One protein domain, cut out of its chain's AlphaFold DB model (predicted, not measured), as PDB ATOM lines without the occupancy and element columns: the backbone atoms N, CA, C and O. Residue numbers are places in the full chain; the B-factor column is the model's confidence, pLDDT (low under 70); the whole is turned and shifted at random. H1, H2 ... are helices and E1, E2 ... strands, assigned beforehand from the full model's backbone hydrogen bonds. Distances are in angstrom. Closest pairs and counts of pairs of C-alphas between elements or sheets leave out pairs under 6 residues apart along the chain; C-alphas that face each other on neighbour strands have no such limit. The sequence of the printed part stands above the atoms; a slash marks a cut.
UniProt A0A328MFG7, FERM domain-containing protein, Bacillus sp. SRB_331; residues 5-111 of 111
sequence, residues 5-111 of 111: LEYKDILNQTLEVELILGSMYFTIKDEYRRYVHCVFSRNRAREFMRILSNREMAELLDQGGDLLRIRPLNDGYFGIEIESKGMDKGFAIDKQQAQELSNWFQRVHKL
ATOM      1  N   LEU A   5     333.299 339.839 404.173       92.00
ATOM      2  CA  LEU A   5     333.625 341.104 404.822       92.00
ATOM      3  C   LEU A   5     332.871 341.190 406.141       92.00
ATOM      4  O   LEU A   5     331.701 340.822 406.199       92.00
ATOM      5  N   GLU A   6     333.538 341.697 407.170       94.12
ATOM      6  CA  GLU A   6     332.959 341.943 408.487       94.12
ATOM      7  C   GLU A   6     333.304 343.371 408.911       94.12
ATOM      8  O   GLU A   6     334.476 343.754 408.937       94.12
ATOM      9  N   TYR A   7     332.284 344.149 409.257       93.62
ATOM     10  CA  TYR A   7     332.416 345.513 409.756       93.62
ATOM     11  C   TYR A   7     331.743 345.626 411.117       93.62
ATOM     12  O   TYR A   7     330.654 345.096 411.308       93.62
ATOM     13  N   LYS A   8     332.364 346.355 412.047       91.25
ATOM     14  CA  LYS A   8     331.788 346.672 413.362       91.25
ATOM     15  C   LYS A   8     331.524 348.164 413.458       91.25
ATOM     16  O   LYS A   8     332.397 348.951 413.091       91.25
ATOM     17  N   ASP A   9     330.341 348.536 413.929       83.31
ATOM     18  CA  ASP A   9     329.993 349.935 414.175       83.31
ATOM     19  C   ASP A   9     330.186 350.326 415.652       83.31
ATOM     20  O   ASP A   9     330.579 349.526 416.504       83.31
ATOM     21  N   ILE A  10     329.913 351.599 415.948       77.38
ATOM     22  CA  ILE A  10     329.996 352.181 417.296       77.38
ATOM     23  C   ILE A  10     328.869 351.728 418.241       77.38
ATOM     24  O   ILE A  10     328.932 352.013 419.434       77.38
ATOM     25  N   LEU A  11     327.834 351.059 417.723       80.31
ATOM     26  CA  LEU A  11     326.662 350.580 418.463       80.31
ATOM     27  C   LEU A  11     326.750 349.073 418.764       80.31
ATOM     28  O   LEU A  11     325.731 348.446 419.049       80.31
ATOM     29  N   ASN A  12     327.952 348.485 418.696       85.81
ATOM     30  CA  ASN A  12     328.187 347.042 418.825       85.81
ATOM     31  C   ASN A  12     327.373 346.192 417.836       85.81
ATOM     32  O   ASN A  12     327.084 345.021 418.108       85.81
ATOM     33  N   GLN A  13     326.997 346.755 416.690       91.12
ATOM     34  CA  GLN A  13     326.452 345.973 415.596       91.12
ATOM     35  C   GLN A  13     327.578 345.510 414.682       91.12
ATOM     36  O   GLN A  13     328.618 346.161 414.546       91.12
ATOM     37  N   THR A  14     327.343 344.378 414.034       94.69
ATOM     38  CA  THR A  14     328.238 343.819 413.030       94.69
ATOM     39  C   THR A  14     327.479 343.664 411.722       94.69
ATOM     40  O   THR A  14     326.422 343.033 411.708       94.69
ATOM     41  N   LEU A  15     328.026 344.200 410.633       94.94
ATOM     42  CA  LEU A  15     327.592 343.906 409.272       94.94
ATOM     43  C   LEU A  15     328.535 342.867 408.667       94.94
ATOM     44  O   LEU A  15     329.729 343.118 408.512       94.94
ATOM     45  N   GLU A  16     327.983 341.725 408.286       95.25
ATOM     46  CA  GLU A  16     328.671 340.681 407.532       95.25
ATOM     47  C   GLU A  16     328.138 340.647 406.099       95.25
ATOM     48  O   GLU A  16     326.922 340.652 405.874       95.25
ATOM     49  N   VAL A  17     329.051 340.604 405.126       92.94
ATOM     50  CA  VAL A  17     328.722 340.447 403.707       92.94
ATOM     51  C   VAL A  17     329.463 339.244 403.141       92.94
ATOM     52  O   VAL A  17     330.695 339.209 403.127       92.94
ATOM     53  N   GLU A  18     328.714 338.264 402.643       92.81
ATOM     54  CA  GLU A  18     329.246 336.989 402.155       92.81
ATOM     55  C   GLU A  18     328.754 336.677 400.740       92.81
ATOM     56  O   GLU A  18     327.628 337.009 400.369       92.81
ATOM     57  N   LEU A  19     329.585 335.990 399.949       87.19
ATOM     58  CA  LEU A  19     329.188 335.419 398.659       87.19
ATOM     59  C   LEU A  19     329.169 333.889 398.745       87.19
ATOM     60  O   LEU A  19     330.223 333.254 398.790       87.19
ATOM     61  N   ILE A  20     327.978 333.292 398.688       86.69
ATOM     62  CA  ILE A  20     327.778 331.839 398.760       86.69
ATOM     63  C   ILE A  20     326.972 331.395 397.541       86.69
ATOM     64  O   ILE A  20     325.886 331.906 397.283       86.69
ATOM     65  N   LEU A  21     327.509 330.443 396.770       83.69
ATOM     66  CA  LEU A  21     326.845 329.850 395.596       83.69
ATOM     67  C   LEU A  21     326.277 330.887 394.596       83.69
ATOM     68  O   LEU A  21     325.255 330.659 393.957       83.69
ATOM     69  N   GLY A  22     326.945 332.037 394.447       81.69
ATOM     70  CA  GLY A  22     326.521 333.109 393.536       81.69
ATOM     71  C   GLY A  22     325.435 334.046 394.085       81.69
ATOM     72  O   GLY A  22     325.032 334.972 393.376       81.69
ATOM     73  N   SER A  23     325.008 333.844 395.330       88.12
ATOM     74  CA  SER A  23     324.124 334.736 396.081       88.12
ATOM     75  C   SER A  23     324.922 335.539 397.103       88.12
ATOM     76  O   SER A  23     325.864 335.024 397.709       88.12
ATOM     77  N   MET A  24     324.544 336.801 397.292       90.31
ATOM     78  CA  MET A  24     325.108 337.653 398.334       90.31
ATOM     79  C   MET A  24     324.208 337.718 399.543       90.31
ATOM     80  O   MET A  24     323.014 337.980 399.415       90.31
ATOM     81  N   TYR A  25     324.827 337.538 400.697       93.06
ATOM     82  CA  TYR A  25     324.193 337.567 401.996       93.06
ATOM     83  C   TYR A  25     324.658 338.827 402.703       93.06
ATOM     84  O   TYR A  25     325.859 339.047 402.839       93.06
ATOM     85  N   PHE A  26     323.705 339.644 403.129       93.94
ATOM     86  CA  PHE A  26     323.943 340.770 404.021       93.94
ATOM     87  C   PHE A  26     323.331 340.406 405.360       93.94
ATOM     88  O   PHE A  26     322.130 340.163 405.409       93.94
ATOM     89  N   THR A  27     324.131 340.364 406.419       95.19
ATOM     90  CA  THR A  27     323.668 340.015 407.764       95.19
ATOM     91  C   THR A  27     324.049 341.122 408.731       95.19
ATOM     92  O   THR A  27     325.224 341.452 408.844       95.19
ATOM     93  N   ILE A  28     323.075 341.673 409.456       95.19
ATOM     94  CA  ILE A  28     323.331 342.616 410.552       95.19
ATOM     95  C   ILE A  28     323.052 341.899 411.869       95.19
ATOM     96  O   ILE A  28     321.936 341.424 412.090       95.19
ATOM     97  N   LYS A  29     324.059 341.819 412.740       94.62
ATOM     98  CA  LYS A  29     323.988 341.198 414.072       94.62
ATOM     99  C   LYS A  29     324.128 342.262 415.151       94.62
ATOM    100  O   LYS A  29     324.936 343.170 414.998       94.62
ATOM    101  N   ASP A  30     323.375 342.138 416.241       90.44
ATOM    102  CA  ASP A  30     323.639 342.908 417.462       90.44
ATOM    103  C   ASP A  30     324.513 342.139 418.462       90.44
ATOM    104  O   ASP A  30     324.813 340.953 418.288       90.44
ATOM    105  N   GLU A  31     324.886 342.815 419.546       87.56
ATOM    106  CA  GLU A  31     325.668 342.263 420.658       87.56
ATOM    107  C   GLU A  31     325.036 341.021 421.320       87.56
ATOM    108  O   GLU A  31     325.747 340.173 421.860       87.56
ATOM    109  N   TYR A  32     323.713 340.852 421.214       89.25
ATOM    110  CA  TYR A  32     322.971 339.693 421.725       89.25
ATOM    111  C   TYR A  32     322.870 338.553 420.703       89.25
ATOM    112  O   TYR A  32     322.121 337.597 420.916       89.25
ATOM    113  N   ARG A  33     323.608 338.639 419.587       85.69
ATOM    114  CA  ARG A  33     323.581 337.692 418.460       85.69
ATOM    115  C   ARG A  33     322.216 337.571 417.779       85.69
ATOM    116  O   ARG A  33     321.993 336.616 417.032       85.69
ATOM    117  N   ARG A  34     321.304 338.523 417.992       90.69
ATOM    118  CA  ARG A  34     320.085 338.605 417.183       90.69
ATOM    119  C   ARG A  34     320.475 339.185 415.838       90.69
ATOM    120  O   ARG A  34     321.258 340.133 415.781       90.69
ATOM    121  N   TYR A  35     319.923 338.633 414.769       93.19
ATOM    122  CA  TYR A  35     320.325 339.005 413.424       93.19
ATOM    123  C   TYR A  35     319.133 339.162 412.496       93.19
ATOM    124  O   TYR A  35     318.112 338.495 412.652       93.19
ATOM    125  N   VAL A  36     319.309 340.034 411.512       94.88
ATOM    126  CA  VAL A  36     318.485 340.098 410.306       94.88
ATOM    127  C   VAL A  36     319.397 339.859 409.115       94.88
ATOM    128  O   VAL A  36     320.596 340.146 409.189       94.88
ATOM    129  N   HIS A  37     318.857 339.311 408.035       94.44
ATOM    130  CA  HIS A  37     319.628 339.124 406.819       94.44
ATOM    131  C   HIS A  37     318.763 339.292 405.577       94.44
ATOM    132  O   HIS A  37     317.562 339.055 405.630       94.44
ATOM    133  N   CYS A  38     319.406 339.661 404.472       94.00
ATOM    134  CA  CYS A  38     318.824 339.635 403.136       94.00
ATOM    135  C   CYS A  38     319.716 338.830 402.196       94.00
ATOM    136  O   CYS A  38     320.949 338.876 402.294       94.00
ATOM    137  N   VAL A  39     319.086 338.136 401.249       93.81
ATOM    138  CA  VAL A  39     319.771 337.342 400.227       93.81
ATOM    139  C   VAL A  39     319.458 337.872 398.835       93.81
ATOM    140  O   VAL A  39     318.328 337.801 398.350       93.81
ATOM    141  N   PHE A  40     320.488 338.342 398.137       91.19
ATOM    142  CA  PHE A  40     320.367 338.850 396.775       91.19
ATOM    143  C   PHE A  40     320.986 337.893 395.766       91.19
ATOM    144  O   PHE A  40     322.099 337.396 395.936       91.19
ATOM    145  N   SER A  41     320.288 337.687 394.646       88.31
ATOM    146  CA  SER A  41     320.910 337.081 393.466       88.31
ATOM    147  C   SER A  41     322.041 337.972 392.940       88.31
ATOM    148  O   SER A  41     322.039 339.189 393.149       88.31
ATOM    149  N   ARG A  42     322.972 337.393 392.173       82.50
ATOM    150  CA  ARG A  42     324.076 338.131 391.528       82.50
ATOM    151  C   ARG A  42     323.626 339.417 390.822       82.50
ATOM    152  O   ARG A  42     324.299 340.437 390.931       82.50
ATOM    153  N   ASN A  43     322.503 339.385 390.101       85.31
ATOM    154  CA  ASN A  43     322.012 340.551 389.360       85.31
ATOM    155  C   ASN A  43     321.503 341.657 390.291       85.31
ATOM    156  O   ASN A  43     321.863 342.815 390.100       85.31
ATOM    157  N   ARG A  44     320.736 341.301 391.328       87.38
ATOM    158  CA  ARG A  44     320.254 342.269 392.326       87.38
ATOM    159  C   ARG A  44     321.386 342.858 393.154       87.38
ATOM    160  O   ARG A  44     321.399 344.046 393.441       87.38
ATOM    161  N   ALA A  45     322.393 342.061 393.466       84.31
ATOM    162  CA  ALA A  45     323.543 342.563 394.188       84.31
ATOM    163  C   ALA A  45     324.414 343.516 393.337       84.31
ATOM    164  O   ALA A  45     325.013 344.449 393.864       84.31
ATOM    165  N   ARG A  46     324.445 343.355 392.004       86.25
ATOM    166  CA  ARG A  46     325.066 344.353 391.104       86.25
ATOM    167  C   ARG A  46     324.312 345.676 391.124       86.25
ATOM    168  O   ARG A  46     324.940 346.729 391.092       86.25
ATOM    169  N   GLU A  47     322.986 345.617 391.184       88.19
ATOM    170  CA  GLU A  47     322.142 346.799 391.339       88.19
ATOM    171  C   GLU A  47     322.429 347.510 392.668       88.19
ATOM    172  O   GLU A  47     322.710 348.707 392.646       88.19
ATOM    173  N   PHE A  48     322.499 346.766 393.780       86.06
ATOM    174  CA  PHE A  48     322.932 347.281 395.086       86.06
ATOM    175  C   PHE A  48     324.262 348.043 394.992       86.06
ATOM    176  O   PHE A  48     324.374 349.174 395.458       86.06
ATOM    177  N   MET A  49     325.274 347.465 394.339       85.81
ATOM    178  CA  MET A  49     326.589 348.111 394.249       85.81
ATOM    179  C   MET A  49     326.596 349.347 393.361       85.81
ATOM    180  O   MET A  49     327.352 350.284 393.623       85.81
ATOM    181  N   ARG A  50     325.757 349.368 392.321       86.56
ATOM    182  CA  ARG A  50     325.557 350.564 391.501       86.56
ATOM    183  C   ARG A  50     324.968 351.694 392.347       86.56
ATOM    184  O   ARG A  50     325.508 352.792 392.313       86.56
ATOM    185  N   ILE A  51     323.931 351.402 393.133       85.69
ATOM    186  CA  ILE A  51     323.291 352.363 394.048       85.69
ATOM    187  C   ILE A  51     324.317 352.912 395.044       85.69
ATOM    188  O   ILE A  51     324.470 354.129 395.164       85.69
ATOM    189  N   LEU A  52     325.074 352.023 395.696       85.06
ATOM    190  CA  LEU A  52     326.103 352.409 396.662       85.06
ATOM    191  C   LEU A  52     327.172 353.311 396.021       85.06
ATOM    192  O   LEU A  52     327.541 354.338 396.586       85.06
ATOM    193  N   SER A  53     327.637 352.963 394.818       83.38
ATOM    194  CA  SER A  53     328.674 353.725 394.104       83.38
ATOM    195  C   SER A  53     328.181 355.100 393.643       83.38
ATOM    196  O   SER A  53     328.927 356.076 393.716       83.38
ATOM    197  N   ASN A  54     326.920 355.192 393.211       85.31
ATOM    198  CA  ASN A  54     326.294 356.443 392.781       85.31
ATOM    199  C   ASN A  54     325.813 357.315 393.947       85.31
ATOM    200  O   ASN A  54     325.392 358.450 393.734       85.31
ATOM    201  N   ARG A  55     325.891 356.801 395.180       83.88
ATOM    202  CA  ARG A  55     325.354 357.434 396.390       83.88
ATOM    203  C   ARG A  55     323.855 357.706 396.324       83.88
ATOM    204  O   ARG A  55     323.371 358.703 396.857       83.88
ATOM    205  N   GLU A  56     323.133 356.822 395.657       86.19
ATOM    206  CA  GLU A  56     321.688 356.919 395.513       86.19
ATOM    207  C   GLU A  56     320.987 356.342 396.748       86.19
ATOM    208  O   GLU A  56     321.505 355.459 397.435       86.19
ATOM    209  N   MET A  57     319.787 356.847 397.029       89.75
ATOM    210  CA  MET A  57     318.857 356.174 397.928       89.75
ATOM    211  C   MET A  57     318.128 355.088 397.142       89.75
ATOM    212  O   MET A  57     317.666 355.345 396.029       89.75
ATOM    213  N   ALA A  58     317.985 353.901 397.724       89.56
ATOM    214  CA  ALA A  58     317.199 352.843 397.109       89.56
ATOM    215  C   ALA A  58     316.633 351.855 398.123       89.56
ATOM    216  O   ALA A  58     317.151 351.678 399.225       89.56
ATOM    217  N   GLU A  59     315.602 351.158 397.664       92.50
ATOM    218  CA  GLU A  59     314.941 350.057 398.342       92.50
ATOM    219  C   GLU A  59     315.016 348.819 397.441       92.50
ATOM    220  O   GLU A  59     314.686 348.881 396.253       92.50
ATOM    221  N   LEU A  60     315.492 347.701 397.985       91.00
ATOM    222  CA  LEU A  60     315.697 346.451 397.261       91.00
ATOM    223  C   LEU A  60     315.057 345.297 398.025       91.00
ATOM    224  O   LEU A  60     315.396 345.043 399.176       91.00
ATOM    225  N   LEU A  61     314.173 344.566 397.347       91.88
ATOM    226  CA  LEU A  61     313.603 343.327 397.868       91.88
ATOM    227  C   LEU A  61     314.531 342.148 397.570       91.88
ATOM    228  O   LEU A  61     315.040 342.001 396.449       91.88
ATOM    229  N   ASP A  62     314.744 341.322 398.584       91.38
ATOM    230  CA  ASP A  62     315.558 340.118 398.521       91.38
ATOM    231  C   ASP A  62     314.771 338.922 397.927       91.38
ATOM    232  O   ASP A  62     313.640 339.066 397.458       91.38
ATOM    233  N   GLN A  63     315.374 337.727 397.883       87.38
ATOM    234  CA  GLN A  63     314.710 336.524 397.350       87.38
ATOM    235  C   GLN A  63     313.489 336.062 398.169       87.38
ATOM    236  O   GLN A  63     312.606 335.411 397.609       87.38
ATOM    237  N   GLY A  64     313.445 336.361 399.468       87.38
ATOM    238  CA  GLY A  64     312.337 336.052 400.373       87.38
ATOM    239  C   GLY A  64     311.278 337.153 400.462       87.38
ATOM    240  O   GLY A  64     310.233 336.927 401.066       87.38
ATOM    241  N   GLY A  65     311.521 338.311 399.838       89.56
ATOM    242  CA  GLY A  65     310.672 339.497 399.940       89.56
ATOM    243  C   GLY A  65     311.005 340.396 401.133       89.56
ATOM    244  O   GLY A  65     310.274 341.355 401.370       89.56
ATOM    245  N   ASP A  66     312.092 340.116 401.855       93.31
ATOM    246  CA  ASP A  66     312.615 340.997 402.895       93.31
ATOM    247  C   ASP A  66     313.257 342.233 402.247       93.31
ATOM    248  O   ASP A  66     313.763 342.187 401.118       93.31
ATOM    249  N   LEU A  67     313.214 343.364 402.946       92.75
ATOM    250  CA  LEU A  67     313.578 344.658 402.385       92.75
ATOM    251  C   LEU A  67     314.937 345.122 402.901       92.75
ATOM    252  O   LEU A  67     315.157 345.218 404.106       92.75
ATOM    253  N   LEU A  68     315.815 345.504 401.976       93.81
ATOM    254  CA  LEU A  68     317.031 346.247 402.269       93.81
ATOM    255  C   LEU A  68     316.907 347.677 401.738       93.81
ATOM    256  O   LEU A  68     316.646 347.887 400.552       93.81
ATOM    257  N   ARG A  69     317.167 348.665 402.593       93.50
ATOM    258  CA  ARG A  69     317.258 350.082 402.226       93.50
ATOM    259  C   ARG A  69     318.708 350.551 402.296       93.50
ATOM    260  O   ARG A  69     319.410 350.272 403.267       93.50
ATOM    261  N   ILE A  70     319.146 351.291 401.282       91.25
ATOM    262  CA  ILE A  70     320.388 352.069 401.312       91.25
ATOM    263  C   ILE A  70     320.019 353.538 401.263       91.25
ATOM    264  O   ILE A  70     319.228 353.959 400.416       91.25
ATOM    265  N   ARG A  71     320.651 354.334 402.122       90.81
ATOM    266  CA  ARG A  71     320.556 355.788 402.052       90.81
ATOM    267  C   ARG A  71     321.906 356.456 402.295       90.81
ATOM    268  O   ARG A  71     322.611 356.063 403.226       90.81
ATOM    269  N   PRO A  72     322.277 357.477 401.507       89.50
ATOM    270  CA  PRO A  72     323.382 358.345 401.878       89.50
ATOM    271  C   PRO A  72     323.049 359.070 403.190       89.50
ATOM    272  O   PRO A  72     321.921 359.518 403.404       89.50
ATOM    273  N   LEU A  73     324.039 359.174 404.069       88.50
ATOM    274  CA  LEU A  73     323.990 359.931 405.317       88.50
ATOM    275  C   LEU A  73     324.935 361.140 405.224       88.50
ATOM    276  O   LEU A  73     325.707 361.290 404.269       88.50
ATOM    277  N   ASN A  74     324.887 362.008 406.237       84.06
ATOM    278  CA  ASN A  74     325.803 363.142 406.345       84.06
ATOM    279  C   ASN A  74     327.270 362.682 406.375       84.06
ATOM    280  O   ASN A  74     327.582 361.528 406.670       84.06
ATOM    281  N   ASP A  75     328.174 363.589 406.002       82.44
ATOM    282  CA  ASP A  75     329.629 363.375 405.988       82.44
ATOM    283  C   ASP A  75     330.118 362.226 405.082       82.44
ATOM    284  O   ASP A  75     331.307 361.900 405.046       82.44
ATOM    285  N   GLY A  76     329.226 361.692 404.239       79.62
ATOM    286  CA  GLY A  76     329.478 360.650 403.246       79.62
ATOM    287  C   GLY A  76     329.510 359.229 403.806       79.62
ATOM    288  O   GLY A  76     330.151 358.369 403.206       79.62
ATOM    289  N   TYR A  77     328.826 359.006 404.924       88.94
ATOM    290  CA  TYR A  77     328.419 357.678 405.379       88.94
ATOM    291  C   TYR A  77     327.248 357.150 404.537       88.94
ATOM    292  O   TYR A  77     326.548 357.920 403.873       88.94
ATOM    293  N   PHE A  78     326.995 355.845 404.608       89.94
ATOM    294  CA  PHE A  78     325.776 355.220 404.096       89.94
ATOM    295  C   PHE A  78     325.096 354.425 405.200       89.94
ATOM    296  O   PHE A  78     325.747 353.679 405.924       89.94
ATOM    297  N   GLY A  79     323.781 354.567 405.306       92.44
ATOM    298  CA  GLY A  79     322.948 353.693 406.115       92.44
ATOM    299  C   GLY A  79     322.508 352.500 405.279       92.44
ATOM    300  O   GLY A  79     321.983 352.687 404.182       92.44
ATOM    301  N   ILE A  80     322.721 351.299 405.805       93.19
ATOM    302  CA  ILE A  80     322.133 350.050 405.324       93.19
ATOM    303  C   ILE A  80     321.122 349.611 406.373       93.19
ATOM    304  O   ILE A  80     321.490 349.402 407.522       93.19
ATOM    305  N   GLU A  81     319.864 349.458 405.990       94.44
ATOM    306  CA  GLU A  81     318.793 349.006 406.877       94.44
ATOM    307  C   GLU A  81     318.156 347.751 406.298       94.44
ATOM    308  O   GLU A  81     317.869 347.702 405.104       94.44
ATOM    309  N   ILE A  82     317.951 346.736 407.130       95.00
ATOM    310  CA  ILE A  82     317.303 345.482 406.756       95.00
ATOM    311  C   ILE A  82     316.051 345.318 407.606       95.00
ATOM    312  O   ILE A  82     316.125 345.359 408.834       95.00
ATOM    313  N   GLU A  83     314.931 345.078 406.937       94.50
ATOM    314  CA  GLU A  83     313.645 344.726 407.525       94.50
ATOM    315  C   GLU A  83     313.305 343.289 407.110       94.50
ATOM    316  O   GLU A  83     313.060 343.009 405.936       94.50
ATOM    317  N   SER A  84     313.337 342.368 408.076       91.12
ATOM    318  CA  SER A  84     313.105 340.936 407.855       91.12
ATOM    319  C   SER A  84     312.296 340.347 409.002       91.12
ATOM    320  O   SER A  84     312.636 340.520 410.175       91.12
ATOM    321  N   LYS A  85     311.211 339.634 408.674       86.69
ATOM    322  CA  LYS A  85     310.368 338.890 409.638       86.69
ATOM    323  C   LYS A  85     309.914 339.703 410.866       86.69
ATOM    324  O   LYS A  85     309.844 339.174 411.974       86.69
ATOM    325  N   GLY A  86     309.593 340.984 410.673       84.81
ATOM    326  CA  GLY A  86     309.138 341.881 411.744       84.81
ATOM    327  C   GLY A  86     310.252 342.412 412.653       84.81
ATOM    328  O   GLY A  86     309.954 342.976 413.702       84.81
ATOM    329  N   MET A  87     311.517 342.227 412.270       90.81
ATOM    330  CA  MET A  87     312.677 342.852 412.898       90.81
ATOM    331  C   MET A  87     313.348 343.817 411.924       90.81
ATOM    332  O   MET A  87     313.502 343.505 410.743       90.81
ATOM    333  N   ASP A  88     313.814 344.946 412.443       92.69
ATOM    334  CA  ASP A  88     314.602 345.933 411.724       92.69
ATOM    335  C   ASP A  88     315.985 346.104 412.369       92.69
ATOM    336  O   ASP A  88     316.140 346.137 413.595       92.69
ATOM    337  N   LYS A  89     317.029 346.175 411.541       93.94
ATOM    338  CA  LYS A  89     318.369 346.579 411.987       93.94
ATOM    339  C   LYS A  89     319.019 347.482 410.958       93.94
ATOM    340  O   LYS A  89     318.873 347.267 409.758       93.94
ATOM    341  N   GLY A  90     319.767 348.464 411.446       92.56
ATOM    342  CA  GLY A  90     320.518 349.404 410.627       92.56
ATOM    343  C   GLY A  90     322.006 349.339 410.933       92.56
ATOM    344  O   GLY A  90     322.389 349.137 412.078       92.56
ATOM    345  N   PHE A  91     322.842 349.549 409.925       94.06
ATOM    346  CA  PHE A  91     324.289 349.655 410.050       94.06
ATOM    347  C   PHE A  91     324.777 350.853 409.237       94.06
ATOM    348  O   PHE A  91     324.388 351.026 408.080       94.06
ATOM    349  N   ALA A  92     325.634 351.682 409.828       92.44
ATOM    350  CA  ALA A  92     326.268 352.786 409.119       92.44
ATOM    351  C   ALA A  92     327.643 352.346 408.609       92.44
ATOM    352  O   ALA A  92     328.518 352.027 409.409       92.44
ATOM    353  N   ILE A  93     327.839 352.358 407.291       91.25
ATOM    354  CA  ILE A  93     329.159 352.174 406.684       91.25
ATOM    355  C   ILE A  93     329.787 353.530 406.363       91.25
ATOM    356  O   ILE A  93     329.132 354.430 405.829       91.25
ATOM    357  N   ASP A  94     331.066 353.683 406.687       90.88
ATOM    358  CA  ASP A  94     331.837 354.865 406.310       90.88
ATOM    359  C   ASP A  94     332.319 354.802 404.844       90.88
ATOM    360  O   ASP A  94     332.106 353.826 404.117       90.88
ATOM    361  N   LYS A  95     332.988 355.867 404.383       88.00
ATOM    362  CA  LYS A  95     333.528 355.950 403.013       88.00
ATOM    363  C   LYS A  95     334.537 354.846 402.700       88.00
ATOM    364  O   LYS A  95     334.571 354.366 401.567       88.00
ATOM    365  N   GLN A  96     335.383 354.491 403.663       90.06
ATOM    366  CA  GLN A  96     336.416 353.479 403.487       90.06
ATOM    367  C   GLN A  96     335.780 352.091 403.377       90.06
ATOM    368  O   GLN A  96     336.098 351.358 402.444       90.06
ATOM    369  N   GLN A  97     334.830 351.770 404.253       91.69
ATOM    370  CA  GLN A  97     334.073 350.518 404.247       91.69
ATOM    371  C   GLN A  97     333.221 350.376 402.979       91.69
ATOM    372  O   GLN A  97     333.202 349.314 402.358       91.69
ATOM    373  N   ALA A  98     332.566 351.450 402.525       89.38
ATOM    374  CA  ALA A  98     331.828 351.445 401.260       89.38
ATOM    375  C   ALA A  98     332.753 351.185 400.057       89.38
ATOM    376  O   ALA A  98     332.408 350.418 399.152       89.38
ATOM    377  N   GLN A  99     333.952 351.778 400.055       89.38
ATOM    378  CA  GLN A  99     334.952 351.538 399.016       89.38
ATOM    379  C   GLN A  99     335.503 350.107 399.068       89.38
ATOM    380  O   GLN A  99     335.669 349.476 398.023       89.38
ATOM    381  N   GLU A 100     335.775 349.582 400.263       92.19
ATOM    382  CA  GLU A 100     336.218 348.204 400.469       92.19
ATOM    383  C   GLU A 100     335.166 347.206 399.984       92.19
ATOM    384  O   GLU A 100     335.494 346.306 399.210       92.19
ATOM    385  N   LEU A 101     333.899 347.418 400.344       90.06
ATOM    386  CA  LEU A 101     332.771 346.613 399.888       90.06
ATOM    387  C   LEU A 101     332.654 346.614 398.358       90.06
ATOM    388  O   LEU A 101     332.522 345.550 397.750       90.06
ATOM    389  N   SER A 102     332.774 347.782 397.722       88.31
ATOM    390  CA  SER A 102     332.754 347.903 396.258       88.31
ATOM    391  C   SER A 102     333.932 347.168 395.601       88.31
ATOM    392  O   SER A 102     333.747 346.382 394.668       88.31
ATOM    393  N   ASN A 103     335.149 347.339 396.129       89.56
ATOM    394  CA  ASN A 103     336.351 346.664 395.630       89.56
ATOM    395  C   ASN A 103     336.251 345.141 395.776       89.56
ATOM    396  O   ASN A 103     336.564 344.388 394.847       89.56
ATOM    397  N   TRP A 104     335.795 344.686 396.941       88.94
ATOM    398  CA  TRP A 104     335.549 343.282 397.227       88.94
ATOM    399  C   TRP A 104     334.534 342.703 396.244       88.94
ATOM    400  O   TRP A 104     334.815 341.681 395.616       88.94
ATOM    401  N   PHE A 105     333.418 343.399 396.019       86.56
ATOM    402  CA  PHE A 105     332.382 342.975 395.087       86.56
ATOM    403  C   PHE A 105     332.913 342.829 393.657       86.56
ATOM    404  O   PHE A 105     332.685 341.817 392.989       86.56
ATOM    405  N   GLN A 106     333.667 343.822 393.178       84.44
ATOM    406  CA  GLN A 106     334.285 343.764 391.854       84.44
ATOM    407  C   GLN A 106     335.242 342.575 391.725       84.44
ATOM    408  O   GLN A 106     335.255 341.910 390.688       84.44
ATOM    409  N   ARG A 107     336.025 342.282 392.771       85.81
ATOM    410  CA  ARG A 107     336.950 341.143 392.793       85.81
ATOM    411  C   ARG A 107     336.209 339.812 392.696       85.81
ATOM    412  O   ARG A 107     336.606 338.965 391.904       85.81
ATOM    413  N   VAL A 108     335.137 339.632 393.468       81.00
ATOM    414  CA  VAL A 108     334.400 338.356 393.515       81.00
ATOM    415  C   VAL A 108     333.496 338.130 392.303       81.00
ATOM    416  O   VAL A 108     333.107 336.997 392.047       81.00
ATOM    417  N   HIS A 109     333.184 339.178 391.533       73.19
ATOM    418  CA  HIS A 109     332.384 339.075 390.308       73.19
ATOM    419  C   HIS A 109     333.154 339.125 388.993       73.19
ATOM    420  O   HIS A 109     332.527 338.885 387.957       73.19
ATOM    421  N   LYS A 110     334.447 339.465 389.015       67.25
ATOM    422  CA  LYS A 110     335.369 339.220 387.895       67.25
ATOM    423  C   LYS A 110     335.819 337.753 387.827       67.25
ATOM    424  O   LYS A 110     336.323 337.340 386.788       67.25
ATOM    425  N   LEU A 111     335.625 337.010 388.920       48.25
ATOM    426  CA  LEU A 111     335.651 335.548 388.985       48.25
ATOM    427  C   LEU A 111     334.290 334.966 388.547       48.25
ATOM    428  O   LEU A 111     334.309 333.827 388.041       48.25
TER     429      LEU A 111
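Overview. This is residues 5 to 111 of the 111 residues of the protein "FERM domain-containing protein" of Bacillus sp. SRB_331 (UniProt A0A328MFG7). Two four-stranded sheets lie partly face to face as a sandwich, their strands crossed at 83 degrees. Two helices pack side by side at one side of it: H1 on both sheets, and H2 over E1 and E2. The printed part has 107 residues with 2 named helices and 8 named strands, in the order E1 E2 E3 E4 H1 E5 E6 E7 E8 H2; the sheets run E1 E2 E3 E4 and E5 E6 E7 E8, each antiparallel throughout. The class is mixed, helices and strands, and the whole is compact and rounded, with a radius of gyration of the C-alphas of 12.7 A and spans of 36 by 33 by 22 A.

Arrangement. Begin with E1, residues 5 to 8, E2, 14 to 20, E3, 23 to 29, and E4, 35 to 41: they form a meander, each strand the antiparallel neighbour of the one before, in a twisted sheet. Look for N 7 and O 15 at 2.9 A between E1 and E2, N 16 and O 27 at 2.8 A between E2 and E3, and N 26 and O 38 at 3.0 A between E3 and E4. The second meander is E5, residues 58 to 61, E6, 67 to 72, E7, 78 to 84, and E8, 87 to 93; here N 60 and O 68, N 69 and O 81, and N 80 and O 91 are each 2.8 A apart. Between the sheets, the closest C-alphas of E4 and E7 are those of Val 36 and Ser 84, 6.0 A apart. H1, residues 42 to 54, and H2, residues 95 to 110, lie on the same face of the first sheet, two layers with helices on one face. H2 is over E1 and E2 at a height over the sheet of 10.2 A and runs along the strands, at 2 degrees to E2 on the local plane, while H1 stands up from that sheet by 65 degrees. H1 is also on the second sheet, again two layers, over E5 and E6 at a height of 10.0 A. H1 and H2 touch, closest at the C-alphas of Met 49 and Ser 102, 6.5 A apart; they run opposite ways at a shallow tilt of 34 degrees, only just short of steep. In H1 and H2 every O i to N i+4 pair is within hydrogen-bond range.

Along the chain. Find C-alpha 5 at (333.625, 341.104, 404.822), where E1 begins. E2, E3 and E4 measure 18.6, 19.1 and 20.1 A from first to last C-alpha. H1 starts at C-alpha 42, (324.076, 338.131, 391.528), and is 18.5 A long. E7 and E8 measure 19.5 and 19.9 A, and E6 16.8 A; E1 and E5 are shorter. H2, 22.6 A, ends at C-alpha 110, (335.369, 339.220, 387.895).

Size, cuts and confidence. The C-alphas farthest apart are those of Tyr 32 and Lys 110, at 36.0 A. The printed part has no cut, and the links between the named elements are tight. The mean pLDDT of the printed part is 88.7; residues 110 to 111 are under 70.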